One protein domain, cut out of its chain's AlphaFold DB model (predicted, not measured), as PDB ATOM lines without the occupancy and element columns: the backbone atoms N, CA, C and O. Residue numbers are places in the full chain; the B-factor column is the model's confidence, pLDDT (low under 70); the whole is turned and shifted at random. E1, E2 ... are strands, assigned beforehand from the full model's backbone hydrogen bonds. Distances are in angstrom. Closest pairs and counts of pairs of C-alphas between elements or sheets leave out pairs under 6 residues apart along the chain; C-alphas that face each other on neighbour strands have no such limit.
ATOM      1  N   SER A  31     143.659  97.814  98.461       97.44
ATOM      2  CA  SER A  31     143.034  96.784  99.282       97.44
ATOM      3  C   SER A  31     143.867  96.449 100.515       97.44
ATOM      4  O   SER A  31     145.099  96.352 100.466       97.44
ATOM      5  N   PHE A  32     143.168  96.254 101.622       98.31
ATOM      6  CA  PHE A  32     143.687  95.902 102.927       98.31
ATOM      7  C   PHE A  32     143.055  94.587 103.377       98.31
ATOM      8  O   PHE A  32     141.839  94.424 103.337       98.31
ATOM      9  N   TYR A  33     143.892  93.667 103.841       98.44
ATOM     10  CA  TYR A  33     143.444  92.434 104.462       98.44
ATOM     11  C   TYR A  33     144.342  92.103 105.647       98.44
ATOM     12  O   TYR A  33     145.564  92.269 105.585       98.44
ATOM     13  N   LEU A  34     143.717  91.620 106.708       98.44
ATOM     14  CA  LEU A  34     144.339  91.229 107.956       98.44
ATOM     15  C   LEU A  34     143.486  90.132 108.598       98.44
ATOM     16  O   LEU A  34     142.262  90.247 108.624       98.44
ATOM     17  N   ASP A  35     144.133  89.150 109.214       98.50
ATOM     18  CA  ASP A  35     143.515  88.299 110.230       98.50
ATOM     19  C   ASP A  35     144.295  88.357 111.543       98.50
ATOM     20  O   ASP A  35     145.493  88.668 111.579       98.50
ATOM     21  N   LYS A  36     143.576  88.143 112.644       98.56
ATOM     22  CA  LYS A  36     144.093  88.242 114.008       98.56
ATOM     23  C   LYS A  36     143.383  87.269 114.940       98.56
ATOM     24  O   LYS A  36     142.213  86.948 114.743       98.56
ATOM     25  N   THR A  37     144.064  86.887 116.007       98.50
ATOM     26  CA  THR A  37     143.495  86.140 117.138       98.50
ATOM     27  C   THR A  37     143.400  87.059 118.344       98.50
ATOM     28  O   THR A  37     144.260  87.922 118.507       98.50
ATOM     29  N   CYS A  38     142.399  86.882 119.201       97.94
ATOM     30  CA  CYS A  38     142.251  87.681 120.419       97.94
ATOM     31  C   CYS A  38     142.367  86.790 121.655       97.94
ATOM     32  O   CYS A  38     141.876  85.663 121.653       97.94
ATOM     33  N   ALA A  39     143.030  87.296 122.689       97.62
ATOM     34  CA  ALA A  39     143.229  86.596 123.950       97.62
ATOM     35  C   ALA A  39     142.878  87.514 125.120       97.62
ATOM     36  O   ALA A  39     143.049  88.732 125.036       97.62
ATOM     37  N   GLU A  40     142.393  86.912 126.205       97.38
ATOM     38  CA  GLU A  40     142.148  87.623 127.456       97.38
ATOM     39  C   GLU A  40     143.460  88.191 128.004       97.38
ATOM     40  O   GLU A  40     144.465  87.486 128.120       97.38
ATOM     41  N   ASP A  41     143.434  89.468 128.369       97.19
ATOM     42  CA  ASP A  41     144.530  90.159 129.033       97.19
ATOM     43  C   ASP A  41     143.947  91.153 130.040       97.19
ATOM     44  O   ASP A  41     143.377  92.184 129.683       97.19
ATOM     45  N   ALA A  42     144.097  90.844 131.328       96.38
ATOM     46  CA  ALA A  42     143.570  91.666 132.414       96.38
ATOM     47  C   ALA A  42     144.250  93.043 132.541       96.38
ATOM     48  O   ALA A  42     143.774  93.886 133.303       96.38
ATOM     49  N   SER A  43     145.367  93.274 131.845       96.12
ATOM     50  CA  SER A  43     146.027  94.580 131.789       96.12
ATOM     51  C   SER A  43     145.418  95.521 130.743       96.12
ATOM     52  O   SER A  43     145.646  96.730 130.810       96.12
ATOM     53  N   GLU A  44     144.608  94.996 129.821       97.12
ATOM     54  CA  GLU A  44     143.955  95.777 128.772       97.12
ATOM     55  C   GLU A  44     142.658  96.443 129.264       97.12
ATOM     56  O   GLU A  44     141.907  95.846 130.040       97.12
ATOM     57  N   PRO A  45     142.312  97.651 128.774       95.00
ATOM     58  CA  PRO A  45     141.119  98.375 129.220       95.00
ATOM     59  C   PRO A  45     139.798  97.623 129.022       95.00
ATOM     60  O   PRO A  45     138.867  97.821 129.801       95.00
ATOM     61  N   LEU A  46     139.705  96.794 127.977       94.94
ATOM     62  CA  LEU A  46     138.543  95.939 127.709       94.94
ATOM     63  C   LEU A  46     138.788  94.460 128.052       94.94
ATOM     64  O   LEU A  46     137.945  93.622 127.751       94.94
ATOM     65  N   GLY A  47     139.913  94.133 128.693       96.25
ATOM     66  CA  GLY A  47     140.227  92.774 129.135       96.25
ATOM     67  C   GLY A  47     140.734  91.830 128.042       96.25
ATOM     68  O   GLY A  47     140.803  90.626 128.279       96.25
ATOM     69  N   PHE A  48     141.073  92.334 126.852       96.62
ATOM     70  CA  PHE A  48     141.638  91.533 125.766       96.62
ATOM     71  C   PHE A  48     142.566  92.350 124.863       96.62
ATOM     72  O   PHE A  48     142.396  93.559 124.691       96.62
ATOM     73  N   VAL A  49     143.496  91.649 124.218       97.94
ATOM     74  CA  VAL A  49     144.343  92.155 123.131       97.94
ATOM     75  C   VAL A  49     144.195  91.236 121.924       97.94
ATOM     76  O   VAL A  49     143.970  90.032 122.071       97.94
ATOM     77  N   CYS A  50     144.300  91.788 120.716       98.44
ATOM     78  CA  CYS A  50     144.311  90.978 119.503       98.44
ATOM     79  C   CYS A  50     145.661  91.056 118.804       98.44
ATOM     80  O   CYS A  50     146.132  92.145 118.495       98.44
ATOM     81  N   THR A  51     146.234  89.907 118.466       98.56
ATOM     82  CA  THR A  51     147.519  89.806 117.774       98.56
ATOM     83  C   THR A  51     147.298  89.416 116.321       98.56
ATOM     84  O   THR A  51     146.627  88.431 116.010       98.56
ATOM     85  N   VAL A  52     147.879  90.198 115.416       98.75
ATOM     86  CA  VAL A  52     147.848  89.974 113.968       98.75
ATOM     87  C   VAL A  52     148.537  88.657 113.619       98.75
ATOM     88  O   VAL A  52     149.716  88.472 113.925       98.75
ATOM     89  N   THR A  53     147.836  87.767 112.924       98.50
ATOM     90  CA  THR A  53     148.362  86.484 112.433       98.50
ATOM     91  C   THR A  53     148.822  86.577 110.981       98.50
ATOM     92  O   THR A  53     149.886  86.059 110.636       98.50
ATOM     93  N   HIS A  54     148.102  87.322 110.144       98.19
ATOM     94  CA  HIS A  54     148.481  87.616 108.763       98.19
ATOM     95  C   HIS A  54     148.028  89.021 108.362       98.19
ATOM     96  O   HIS A  54     147.008  89.507 108.831       98.19
ATOM     97  N   SER A  55     148.775  89.681 107.472       98.12
ATOM     98  CA  SER A  55     148.445  91.019 106.976       98.12
ATOM     99  C   SER A  55     149.032  91.258 105.590       98.12
ATOM    100  O   SER A  55     150.206  90.965 105.339       98.12
ATOM    101  N   SER A  56     148.239  91.855 104.699       97.25
ATOM    102  CA  SER A  56     148.699  92.323 103.387       97.25
ATOM    103  C   SER A  56     149.477  93.643 103.473       97.25
ATOM    104  O   SER A  56     150.169  94.032 102.525       97.25
ATOM    105  N   PHE A  57     149.414  94.339 104.613       96.25
ATOM    106  CA  PHE A  57     150.030  95.644 104.795       96.25
ATOM    107  C   PHE A  57     151.350  95.551 105.565       96.25
ATOM    108  O   PHE A  57     151.396  95.406 106.783       96.25
ATOM    109  N   LYS A  58     152.462  95.736 104.845       95.19
ATOM    110  CA  LYS A  58     153.840  95.538 105.341       95.19
ATOM    111  C   LYS A  58     154.248  96.308 106.608       95.19
ATOM    112  O   LYS A  58     155.316  96.035 107.149       95.19
ATOM    113  N   TRP A  59     153.507  97.337 107.024       96.25
ATOM    114  CA  TRP A  59     153.818  98.083 108.254       96.25
ATOM    115  C   TRP A  59     153.102  97.544 109.485       96.25
ATOM    116  O   TRP A  59     153.511  97.891 110.586       96.25
ATOM    117  N   ILE A  60     152.115  96.671 109.292       97.06
ATOM    118  CA  ILE A  60     151.401  95.939 110.336       97.06
ATOM    119  C   ILE A  60     151.667  94.445 110.072       97.06
ATOM    120  O   ILE A  60     150.817  93.774 109.493       97.06
ATOM    121  N   PRO A  61     152.882  93.934 110.345       97.50
ATOM    122  CA  PRO A  61     153.216  92.529 110.111       97.50
ATOM    123  C   PRO A  61     152.558  91.593 111.147       97.50
ATOM    124  O   PRO A  61     152.083  92.068 112.184       97.50
ATOM    125  N   PRO A  62     152.595  90.265 110.919       98.25
ATOM    126  CA  PRO A  62     152.307  89.265 111.948       98.25
ATOM    127  C   PRO A  62     153.035  89.540 113.269       98.25
ATOM    128  O   PRO A  62     154.197  89.955 113.265       98.25
ATOM    129  N   GLY A  63     152.346  89.310 114.386       98.06
ATOM    130  CA  GLY A  63     152.813  89.621 115.739       98.06
ATOM    131  C   GLY A  63     152.593  91.074 116.171       98.06
ATOM    132  O   GLY A  63     153.074  91.463 117.229       98.06
ATOM    133  N   THR A  64     151.914  91.898 115.364       98.44
ATOM    134  CA  THR A  64     151.498  93.241 115.798       98.44
ATOM    135  C   THR A  64     150.276  93.128 116.698       98.44
ATOM    136  O   THR A  64     149.318  92.456 116.327       98.44
ATOM    137  N   ASP A  65     150.274  93.825 117.828       98.19
ATOM    138  CA  ASP A  65     149.112  93.878 118.711       98.19
ATOM    139  C   ASP A  65     148.175  95.040 118.355       98.19
ATOM    140  O   ASP A  65     148.597  96.130 117.942       98.19
ATOM    141  N   ILE A  66     146.880  94.780 118.508       98.44
ATOM    142  CA  ILE A  66     145.778  95.725 118.375       98.44
ATOM    143  C   ILE A  66     145.105  95.826 119.738       98.44
ATOM    144  O   ILE A  66     144.510  94.861 120.223       98.44
ATOM    145  N   HIS A  67     145.196  97.013 120.324       98.31
ATOM    146  CA  HIS A  67     144.664  97.312 121.648       98.31
ATOM    147  C   HIS A  67     143.305  97.985 121.526       98.31
ATOM    148  O   HIS A  67     143.125  98.855 120.664       98.31
ATOM    149  N   TYR A  68     142.376  97.617 122.403       97.50
ATOM    150  CA  TYR A  68     141.016  98.141 122.386       97.50
ATOM    151  C   TYR A  68     140.694  98.906 123.664       97.50
ATOM    152  O   TYR A  68     141.043  98.499 124.770       97.50
ATOM    153  N   ALA A  69     139.997 100.029 123.508       97.44
ATOM    154  CA  ALA A  69     139.554 100.854 124.621       97.44
ATOM    155  C   ALA A  69     138.126 101.358 124.403       97.44
ATOM    156  O   ALA A  69     137.693 101.583 123.273       97.44
ATOM    157  N   ALA A  70     137.404 101.586 125.499       96.19
ATOM    158  CA  ALA A  70     136.142 102.314 125.455       96.19
ATOM    159  C   ALA A  70     136.369 103.761 124.982       96.19
ATOM    160  O   ALA A  70     137.417 104.353 125.257       96.19
ATOM    161  N   ILE A  71     135.368 104.354 124.326       94.06
ATOM    162  CA  ILE A  71     135.367 105.776 123.951       94.06
ATOM    163  C   ILE A  71     134.274 106.498 124.747       94.06
ATOM    164  O   ILE A  71     133.145 106.591 124.272       94.06
ATOM    165  N   PRO A  72     134.550 107.037 125.947       92.38
ATOM    166  CA  PRO A  72     133.534 107.754 126.711       92.38
ATOM    167  C   PRO A  72     133.002 108.990 125.956       92.38
ATOM    168  O   PRO A  72     133.795 109.713 125.349       92.38
ATOM    169  N   PRO A  73     131.688 109.286 126.014       93.38
ATOM    170  CA  PRO A  73     130.639 108.606 126.786       93.38
ATOM    171  C   PRO A  73     129.896 107.498 126.008       93.38
ATOM    172  O   PRO A  73     128.785 107.137 126.389       93.38
ATOM    173  N   LEU A  74     130.445 107.009 124.894       94.25
ATOM    174  CA  LEU A  74     129.804 105.998 124.052       94.25
ATOM    175  C   LEU A  74     129.786 104.628 124.743       94.25
ATOM    176  O   LEU A  74     130.657 104.314 125.556       94.25
ATOM    177  N   ASP A  75     128.792 103.817 124.388       93.44
ATOM    178  CA  ASP A  75     128.683 102.435 124.850       93.44
ATOM    179  C   ASP A  75     129.836 101.592 124.263       93.44
ATOM    180  O   ASP A  75     129.943 101.506 123.034       93.44
ATOM    181  N   PRO A  76     130.694 100.964 125.092       90.19
ATOM    182  CA  PRO A  76     131.810 100.144 124.620       90.19
ATOM    183  C   PRO A  76     131.383  98.868 123.879       90.19
ATOM    184  O   PRO A  76     132.215  98.272 123.199       90.19
ATOM    185  N   LEU A  77     130.120  98.440 123.978       90.69
ATOM    186  CA  LEU A  77     129.584  97.347 123.160       90.69
ATOM    187  C   LEU A  77     129.248  97.802 121.736       90.69
ATOM    188  O   LEU A  77     129.204  96.985 120.826       90.69
ATOM    189  N   VAL A  78     129.033  99.104 121.534       94.06
ATOM    190  CA  VAL A  78     128.668  99.676 120.231       94.06
ATOM    191  C   VAL A  78     129.869 100.330 119.564       94.06
ATOM    192  O   VAL A  78     130.046 100.194 118.357       94.06
ATOM    193  N   VAL A  79     130.703 101.052 120.317       96.19
ATOM    194  CA  VAL A  79     131.847 101.786 119.764       96.19
ATOM    195  C   VAL A  79     133.096 101.593 120.615       96.19
ATOM    196  O   VAL A  79     133.114 101.900 121.806       96.19
ATOM    197  N   GLN A  80     134.176 101.157 119.973       97.19
ATOM    198  CA  GLN A  80     135.480 100.942 120.603       97.19
ATOM    199  C   GLN A  80     136.575 101.667 119.828       97.19
ATOM    200  O   GLN A  80     136.529 101.754 118.603       97.19
ATOM    201  N   ALA A  81     137.591 102.163 120.529       98.00
ATOM    202  CA  ALA A  81     138.821 102.617 119.902       98.00
ATOM    203  C   ALA A  81     139.731 101.413 119.674       98.00
ATOM    204  O   ALA A  81     140.032 100.700 120.625       98.00
ATOM    205  N   ALA A  82     140.212 101.227 118.448       98.38
ATOM    206  CA  ALA A  82     141.252 100.258 118.124       98.38
ATOM    207  C   ALA A  82     142.561 101.005 117.863       98.38
ATOM    208  O   ALA A  82     142.593 101.944 117.068       98.38
ATOM    209  N   THR A  83     143.644 100.602 118.523       98.50
ATOM    210  CA  THR A  83     144.965 101.225 118.389       98.50
ATOM    211  C   THR A  83     145.986 100.217 117.898       98.50
ATOM    212  O   THR A  83     146.170  99.164 118.500       98.50
ATOM    213  N   ILE A  84     146.695 100.584 116.832       98.25
ATOM    214  CA  ILE A  84     147.775  99.796 116.242       98.25
ATOM    215  C   ILE A  84     149.062 100.597 116.364       98.25
ATOM    216  O   ILE A  84     149.150 101.733 115.879       98.25
ATOM    217  N   ARG A  85     150.084 100.007 116.986       97.06
ATOM    218  CA  ARG A  85     151.406 100.627 117.108       97.06
ATOM    219  C   ARG A  85     152.405  99.919 116.210       97.06
ATOM    220  O   ARG A  85     152.555  98.707 116.249       97.06
ATOM    221  N   ILE A  86     153.128 100.705 115.424       95.38
ATOM    222  CA  ILE A  86     154.209 100.227 114.565       95.38
ATOM    223  C   ILE A  86     155.537 100.810 115.057       95.38
ATOM    224  O   ILE A  86     155.573 101.731 115.871       95.38
ATOM    225  N   LYS A  87     156.663 100.318 114.526       91.06
ATOM    226  CA  LYS A  87     158.006 100.767 114.939       91.06
ATOM    227  C   LYS A  87     158.174 102.299 114.943       91.06
ATOM    228  O   LYS A  87     158.777 102.836 115.863       91.06
ATOM    229  N   ASN A  88     157.630 102.985 113.932       93.00
ATOM    230  CA  ASN A  88     157.781 104.432 113.721       93.00
ATOM    231  C   ASN A  88     156.423 105.124 113.517       93.00
ATOM    232  O   ASN A  88     156.237 105.843 112.532       93.00
ATOM    233  N   GLY A  89     155.453 104.852 114.383       96.44
ATOM    234  CA  GLY A  89     154.132 105.463 114.293       96.44
ATOM    235  C   GLY A  89     153.053 104.649 114.985       96.44
ATOM    236  O   GLY A  89     153.289 103.558 115.495       96.44
ATOM    237  N   SER A  90     151.849 105.181 114.967       97.94
ATOM    238  CA  SER A  90     150.643 104.515 115.438       97.94
ATOM    239  C   SER A  90     149.448 105.029 114.658       97.94
ATOM    240  O   SER A  90     149.517 106.092 114.044       97.94
ATOM    241  N   THR A  91     148.351 104.291 114.683       98.12
ATOM    242  CA  THR A  91     147.046 104.788 114.253       98.12
ATOM    243  C   THR A  91     146.002 104.316 115.250       98.12
ATOM    244  O   THR A  91     146.117 103.219 115.802       98.12
ATOM    245  N   THR A  92     145.022 105.171 115.510       98.25
ATOM    246  CA  THR A  92     143.885 104.869 116.372       98.25
ATOM    247  C   THR A  92     142.628 105.223 115.601       98.25
ATOM    248  O   THR A  92     142.523 106.327 115.066       98.25
ATOM    249  N   GLY A  93     141.708 104.272 115.529       97.56
ATOM    250  CA  GLY A  93     140.448 104.383 114.810       97.56
ATOM    251  C   GLY A  93     139.272 103.993 115.689       97.56
ATOM    252  O   GLY A  93     139.460 103.464 116.785       97.56
ATOM    253  N   ALA A  94     138.064 104.253 115.205       98.12
ATOM    254  CA  ALA A  94     136.827 103.854 115.861       98.12
ATOM    255  C   ALA A  94     136.215 102.653 115.135       98.12
ATOM    256  O   ALA A  94     136.033 102.693 113.920       98.12
ATOM    257  N   CYS A  95     135.890 101.608 115.889       98.31
ATOM    258  CA  CYS A  95     135.152 100.434 115.446       98.31
ATOM    259  C   CYS A  95     133.711 100.542 115.928       98.31
ATOM    260  O   CYS A  95     133.478 100.604 117.134       98.31
ATOM    261  N   VAL A  96     132.766 100.575 114.992       98.19
ATOM    262  CA  VAL A  96     131.328 100.613 115.266       98.19
ATOM    263  C   VAL A  96     130.746  99.233 115.001       98.19
ATOM    264  O   VAL A  96     130.764  98.761 113.863       98.19
ATOM    265  N   TRP A  97     130.253  98.597 116.054       97.62
ATOM    266  CA  TRP A  97     129.694  97.254 116.039       97.62
ATOM    267  C   TRP A  97     128.215  97.286 115.657       97.62
ATOM    268  O   TRP A  97     127.444  98.129 116.114       97.62
ATOM    269  N   SER A  98     127.833  96.358 114.788       96.25
ATOM    270  CA  SER A  98     126.451  96.137 114.344       96.25
ATOM    271  C   SER A  98     125.872  94.814 114.854       96.25
ATOM    272  O   SER A  98     124.655  94.641 114.875       96.25
ATOM    273  N   SER A  99     126.744  93.909 115.294       95.62
ATOM    274  CA  SER A  99     126.444  92.646 115.964       95.62
ATOM    275  C   SER A  99     127.629  92.289 116.876       95.62
ATOM    276  O   SER A  99     128.607  93.033 116.920       95.62
ATOM    277  N   ASP A 100     127.581  91.143 117.556       92.50
ATOM    278  CA  ASP A 100     128.714  90.646 118.353       92.50
ATOM    279  C   ASP A 100     129.930  90.240 117.497       92.50
ATOM    280  O   ASP A 100     131.022  90.048 118.027       92.50
ATOM    281  N   VAL A 101     129.755  90.085 116.179       96.00
ATOM    282  CA  VAL A 101     130.795  89.592 115.259       96.00
ATOM    283  C   VAL A 101     131.071  90.519 114.078       96.00
ATOM    284  O   VAL A 101     132.090  90.341 113.415       96.00
ATOM    285  N   ASP A 102     130.223  91.522 113.840       97.50
ATOM    286  CA  ASP A 102     130.315  92.434 112.700       97.50
ATOM    287  C   ASP A 102     130.535  93.879 113.148       97.50
ATOM    288  O   ASP A 102     129.704  94.464 113.856       97.50
ATOM    289  N   ALA A 103     131.601  94.503 112.651       98.06
ATOM    290  CA  ALA A 103     131.871  95.922 112.875       98.06
ATOM    291  C   ALA A 103     132.449  96.609 111.637       98.06
ATOM    292  O   ALA A 103     132.983  95.969 110.735       98.06
ATOM    293  N   VAL A 104     132.405  97.937 111.621       98.62
ATOM    294  CA  VAL A 104     133.185  98.758 110.688       98.62
ATOM    295  C   VAL A 104     134.185  99.576 111.487       98.62
ATOM    296  O   VAL A 104     133.788 100.364 112.344       98.62
ATOM    297  N   CYS A 105     135.476  99.413 111.200       98.56
ATOM    298  CA  CYS A 105     136.534 100.219 111.802       98.56
ATOM    299  C   CYS A 105     137.050 101.262 110.815       98.56
ATOM    300  O   CYS A 105     137.431 100.928 109.693       98.56
ATOM    301  N   THR A 106     137.103 102.516 111.261       98.38
ATOM    302  CA  THR A 106     137.627 103.651 110.492       98.38
ATOM    303  C   THR A 106     138.798 104.288 111.229       98.38
ATOM    304  O   THR A 106     138.685 104.641 112.402       98.38
ATOM    305  N   PHE A 107     139.920 104.444 110.533       97.75
ATOM    306  CA  PHE A 107     141.130 105.109 111.001       97.75
ATOM    307  C   PHE A 107     141.394 106.302 110.090       97.75
ATOM    308  O   PHE A 107     141.769 106.118 108.935       97.75
ATOM    309  N   ASP A 108     141.201 107.515 110.600       93.75
ATOM    310  CA  ASP A 108     141.279 108.732 109.781       93.75
ATOM    311  C   ASP A 108     142.678 109.342 109.701       93.75
ATOM    312  O   ASP A 108     142.908 110.263 108.925       93.75
ATOM    313  N   ARG A 109     143.595 108.914 110.568       93.94
ATOM    314  CA  ARG A 109     144.987 109.373 110.586       93.94
ATOM    315  C   ARG A 109     145.827 108.510 111.512       93.94
ATOM    316  O   ARG A 109     145.332 107.710 112.310       93.94
ATOM    317  N   GLY A 110     147.126 108.744 111.474       95.31
ATOM    318  CA  GLY A 110     148.070 108.176 112.419       95.31
ATOM    319  C   GLY A 110     149.184 109.147 112.770       95.31
ATOM    320  O   GLY A 110     149.048 110.365 112.691       95.31
ATOM    321  N   THR A 111     150.309 108.588 113.185       97.06
ATOM    322  CA  THR A 111     151.531 109.308 113.533       97.06
ATOM    323  C   THR A 111     152.722 108.688 112.810       97.06
ATOM    324  O   THR A 111     152.677 107.536 112.364       97.06
ATOM    325  N   GLY A 112     153.813 109.444 112.674       95.75
ATOM    326  CA  GLY A 112     155.037 108.962 112.036       95.75
ATOM    327  C   GLY A 112     154.780 108.502 110.599       95.75
ATOM    328  O   GLY A 112     154.282 109.268 109.776       95.75
ATOM    329  N   ARG A 113     155.077 107.236 110.283       94.75
ATOM    330  CA  ARG A 113     154.822 106.681 108.939       94.75
ATOM    331  C   ARG A 113     153.339 106.599 108.578       94.75
ATOM    332  O   ARG A 113     153.037 106.460 107.403       94.75
ATOM    333  N   LEU A 114     152.444 106.673 109.560       95.94
ATOM    334  CA  LEU A 114     150.996 106.595 109.371       95.94
ATOM    335  C   LEU A 114     150.319 107.974 109.406       95.94
ATOM    336  O   LEU A 114     149.105 108.031 109.517       95.94
ATOM    337  N   THR A 115     151.063 109.084 109.333       94.50
ATOM    338  CA  THR A 115     150.503 110.444 109.504       94.50
ATOM    339  C   THR A 115     149.288 110.727 108.611       94.50
ATOM    340  O   THR A 115     148.292 111.244 109.104       94.50
ATOM    341  N   GLU A 116     149.333 110.326 107.341       93.12
ATOM    342  CA  GLU A 116     148.232 110.493 106.373       93.12
ATOM    343  C   GLU A 116     147.570 109.156 106.016       93.12
ATOM    344  O   GLU A 116     147.078 108.974 104.908       93.12
ATOM    345  N   PHE A 117     147.650 108.175 106.916       95.38
ATOM    346  CA  PHE A 117     147.052 106.864 106.706       95.38
ATOM    347  C   PHE A 117     145.554 106.920 106.976       95.38
ATOM    348  O   PHE A 117     145.148 107.219 108.100       95.38
ATOM    349  N   HIS A 118     144.770 106.559 105.966       96.50
ATOM    350  CA  HIS A 118     143.340 106.316 106.094       96.50
ATOM    351  C   HIS A 118     143.069 104.829 105.885       96.50
ATOM    352  O   HIS A 118     143.610 104.239 104.949       96.50
ATOM    353  N   LEU A 119     142.243 104.221 106.732       97.81
ATOM    354  CA  LEU A 119     141.844 102.817 106.624       97.81
ATOM    355  C   LEU A 119     140.373 102.672 106.993       97.81
ATOM    356  O   LEU A 119     139.956 103.126 108.056       97.81
ATOM    357  N   VAL A 120     139.616 101.983 106.145       98.38
ATOM    358  CA  VAL A 120     138.249 101.550 106.442       98.38
ATOM    359  C   VAL A 120     138.180 100.050 106.227       98.38
ATOM    360  O   VAL A 120     138.523  99.566 105.149       98.38
ATOM    361  N   VAL A 121     137.754  99.313 107.249       98.62
ATOM    362  CA  VAL A 121     137.632  97.852 107.196       98.62
ATOM    363  C   VAL A 121     136.316  97.385 107.783       98.62
ATOM    364  O   VAL A 121     135.841  97.920 108.784       98.62
ATOM    365  N   VAL A 122     135.765  96.342 107.179       98.69
ATOM    366  CA  VAL A 122     134.729  95.503 107.770       98.69
ATOM    367  C   VAL A 122     135.417  94.425 108.597       98.69
ATOM    368  O   VAL A 122     136.353  93.768 108.133       98.69
ATOM    369  N   VAL A 123     134.953  94.270 109.829       98.50
ATOM    370  CA  VAL A 123     135.389  93.262 110.785       98.50
ATOM    371  C   VAL A 123     134.364  92.145 110.808       98.50
ATOM    372  O   VAL A 123     133.178  92.427 110.940       98.50
ATOM    373  N   THR A 124     134.833  90.908 110.693       98.38
ATOM    374  CA  THR A 124     134.028  89.687 110.847       98.38
ATOM    375  C   THR A 124     134.793  88.668 111.691       98.38
ATOM    376  O   THR A 124     136.014  88.791 111.842       98.38
ATOM    377  N   ALA A 125     134.108  87.660 112.226       97.75
ATOM    378  CA  ALA A 125     134.726  86.536 112.931       97.75
ATOM    379  C   ALA A 125     134.538  85.215 112.165       97.75
ATOM    380  O   ALA A 125     133.596  85.064 111.385       97.75
ATOM    381  N   SER A 126     135.429  84.249 112.395       97.44
ATOM    382  CA  SER A 126     135.212  82.851 112.015       97.44
ATOM    383  C   SER A 126     134.036  82.249 112.793       97.44
ATOM    384  O   SER A 126     133.656  82.750 113.849       97.44
ATOM    385  N   GLU A 127     133.468  81.144 112.299       94.88
ATOM    386  CA  GLU A 127     132.317  80.483 112.942       94.88
ATOM    387  C   GLU A 127     132.594  80.056 114.394       94.88
ATOM    388  O   GLU A 127     131.697  80.076 115.233       94.88
ATOM    389  N   ASP A 128     133.838  79.688 114.699       95.56
ATOM    390  CA  ASP A 128     134.296  79.289 116.031       95.56
ATOM    391  C   ASP A 128     134.863  80.454 116.864       95.56
ATOM    392  O   ASP A 128     135.386  80.227 117.954       95.56
ATOM    393  N   LEU A 129     134.775  81.692 116.356       94.94
ATOM    394  CA  LEU A 129     135.282  82.927 116.973       94.94
ATOM    395  C   LEU A 129     136.793  82.926 117.262       94.94
ATOM    396  O   LEU A 129     137.290  83.782 117.999       94.94
ATOM    397  N   SER A 130     137.539  81.984 116.680       96.44
ATOM    398  CA  SER A 130     138.982  81.858 116.890       96.44
ATOM    399  C   SER A 130     139.787  82.883 116.087       96.44
ATOM    400  O   SER A 130     140.856  83.310 116.531       96.44
ATOM    401  N   ILE A 131     139.273  83.313 114.931       98.00
ATOM    402  CA  ILE A 131     139.929  84.253 114.022       98.00
ATOM    403  C   ILE A 131     139.004  85.433 113.737       98.00
ATOM    404  O   ILE A 131     137.817  85.271 113.473       98.00
ATOM    405  N   TRP A 132     139.579  86.631 113.731       98.44
ATOM    406  CA  TRP A 132     138.915  87.872 113.351       98.44
ATOM    407  C   TRP A 132     139.536  88.427 112.076       98.44
ATOM    408  O   TRP A 132     140.748  88.633 112.013       98.44
ATOM    409  N   TYR A 133     138.705  88.717 111.083       98.56
ATOM    410  CA  TYR A 133     139.119  89.216 109.776       98.56
ATOM    411  C   TYR A 133     138.828  90.701 109.659       98.56
ATOM    412  O   TYR A 133     137.727  91.141 109.981       98.56
ATOM    413  N   TRP A 134     139.790  91.467 109.159       98.62
ATOM    414  CA  TRP A 134     139.604  92.849 108.725       98.62
ATOM    415  C   TRP A 134     139.826  92.918 107.222       98.62
ATOM    416  O   TRP A 134     140.911  92.604 106.731       98.62
ATOM    417  N   ASN A 135     138.807  93.358 106.493       98.50
ATOM    418  CA  ASN A 135     138.849  93.470 105.040       98.50
ATOM    419  C   ASN A 135     138.321  94.836 104.598       98.50
ATOM    420  O   ASN A 135     137.273  95.277 105.065       98.50
ATOM    421  N   GLY A 136     139.044  95.514 103.717       98.00
ATOM    422  CA  GLY A 136     138.636  96.815 103.206       98.00
ATOM    423  C   GLY A 136     139.739  97.484 102.408       98.00
ATOM    424  O   GLY A 136     140.463  96.819 101.670       98.00
ATOM    425  N   ASP A 137     139.888  98.793 102.573       97.75
ATOM    426  CA  ASP A 137     140.820  99.594 101.786       97.75
ATOM    427  C   ASP A 137     141.550 100.621 102.648       97.75
ATOM    428  O   ASP A 137     141.006 101.178 103.605       97.75
ATOM    429  N   TYR A 138     142.791 100.906 102.262       96.75
ATOM    430  CA  TYR A 138     143.605 101.964 102.836       96.75
ATOM    431  C   TYR A 138     144.090 102.946 101.773       96.75
ATOM    432  O   TYR A 138     144.289 102.589 100.610       96.75
ATOM    433  N   SER A 139     144.357 104.182 102.171       95.00
ATOM    434  CA  SER A 139     144.985 105.192 101.322       95.00
ATOM    435  C   SER A 139     146.006 106.018 102.104       95.00
ATOM    436  O   SER A 139     146.107 105.942 103.330       95.00
ATOM    437  N   PHE A 140     146.815 106.765 101.351       93.19
ATOM    438  CA  PHE A 140     147.680 107.809 101.882       93.19
ATOM    439  C   PHE A 140     147.340 109.130 101.203       93.19
ATOM    440  O   PHE A 140     147.251 109.170  99.974       93.19
ATOM    441  N   GLY A 141     147.210 110.182 102.004       80.94
ATOM    442  CA  GLY A 141     146.897 111.529 101.538       80.94
ATOM    443  C   GLY A 141     145.397 111.834 101.535       80.94
ATOM    444  O   GLY A 141     144.564 110.929 101.445       80.94
TER     445      GLY A 141
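Overview. This is residues 31 to 141 of the 142 residues of an uncharacterized protein of Chloroflexi bacterium RBG_16_72_14 (UniProt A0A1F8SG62). This is a small closed barrel of eight strands, E1 to E8, that ring an open middle, with the last strand E8 coming back beside the first strand E1. The strands follow round the ring in chain order, each the antiparallel neighbour of the one before, and the seam between E2 and E3 is short. The printed part has 111 residues with eight named strands, E1 E2 E3 E4 E5 E6 E7 E8 along the chain, and no named helix; the class is all strand. The whole is compact, with a radius of gyration of the C-alphas of 13.0 A, and rounded, with spans of 32 by 31 by 26 A.

Along the chain. Find C-alpha 31 at (143.034, 96.784, 99.282); from there E1, residues 31 to 40, runs 29.6 A to C-alpha 40 at (142.148, 87.623, 127.456). Next come E2, residues 48 to 55, 20.0 A long, and E3, residues 65 to 70, 16.9 A. E4, residues 79 to 86, is 23.0 A long, and E5, residues 89 to 97, is 25.8 A. E6, residues 103 to 107, is the short one at 13.2 A. E7, residues 117 to 125, and E8, residues 132 to 140, each measure 24.6 A. E8 bends by 56 degrees at residue 136 and ends at C-alpha 140, (147.680, 107.809, 101.882).

Arrangement. Walk round the closed barrel, a meander in which each strand is the antiparallel neighbour of the one before. Beside E1 you find E2 on one side, with N 51 and O 37 2.8 A apart, and E8 on the other side, with N 32 and O 136 2.8 A apart. E2 and E3 are a hairpin at 139 degrees, with N 66 and O 50 at 2.7 A. Look next at N 81 and O 69, 2.8 A apart, between E3 and E4. The hairpin of E4 and E5 has N 95 and O 80 at 2.8 A. Between E5 and E6, N 96 and O 104 are 2.8 A apart, and between E6 and E7, N 107 and O 119 are 2.8 A apart. E7 and E8, a hairpin at 165 degrees, have N 122 and O 135 at 2.8 A; these pairs are within hydrogen-bond range. Across the ring E1 and E5 are apart, as are, for instance, E2 and E6.

Size, cuts and confidence. The two C-alphas farthest apart are those of Asp 128 and Gly 141, at 37.5 A. The printed part runs from 31 to 141 and has no cut. The links E4 to E5 and E5 to E6 are tight, the other links are short, and no link is long. The mean pLDDT of the printed part is 96.6, and no printed residue is under 70.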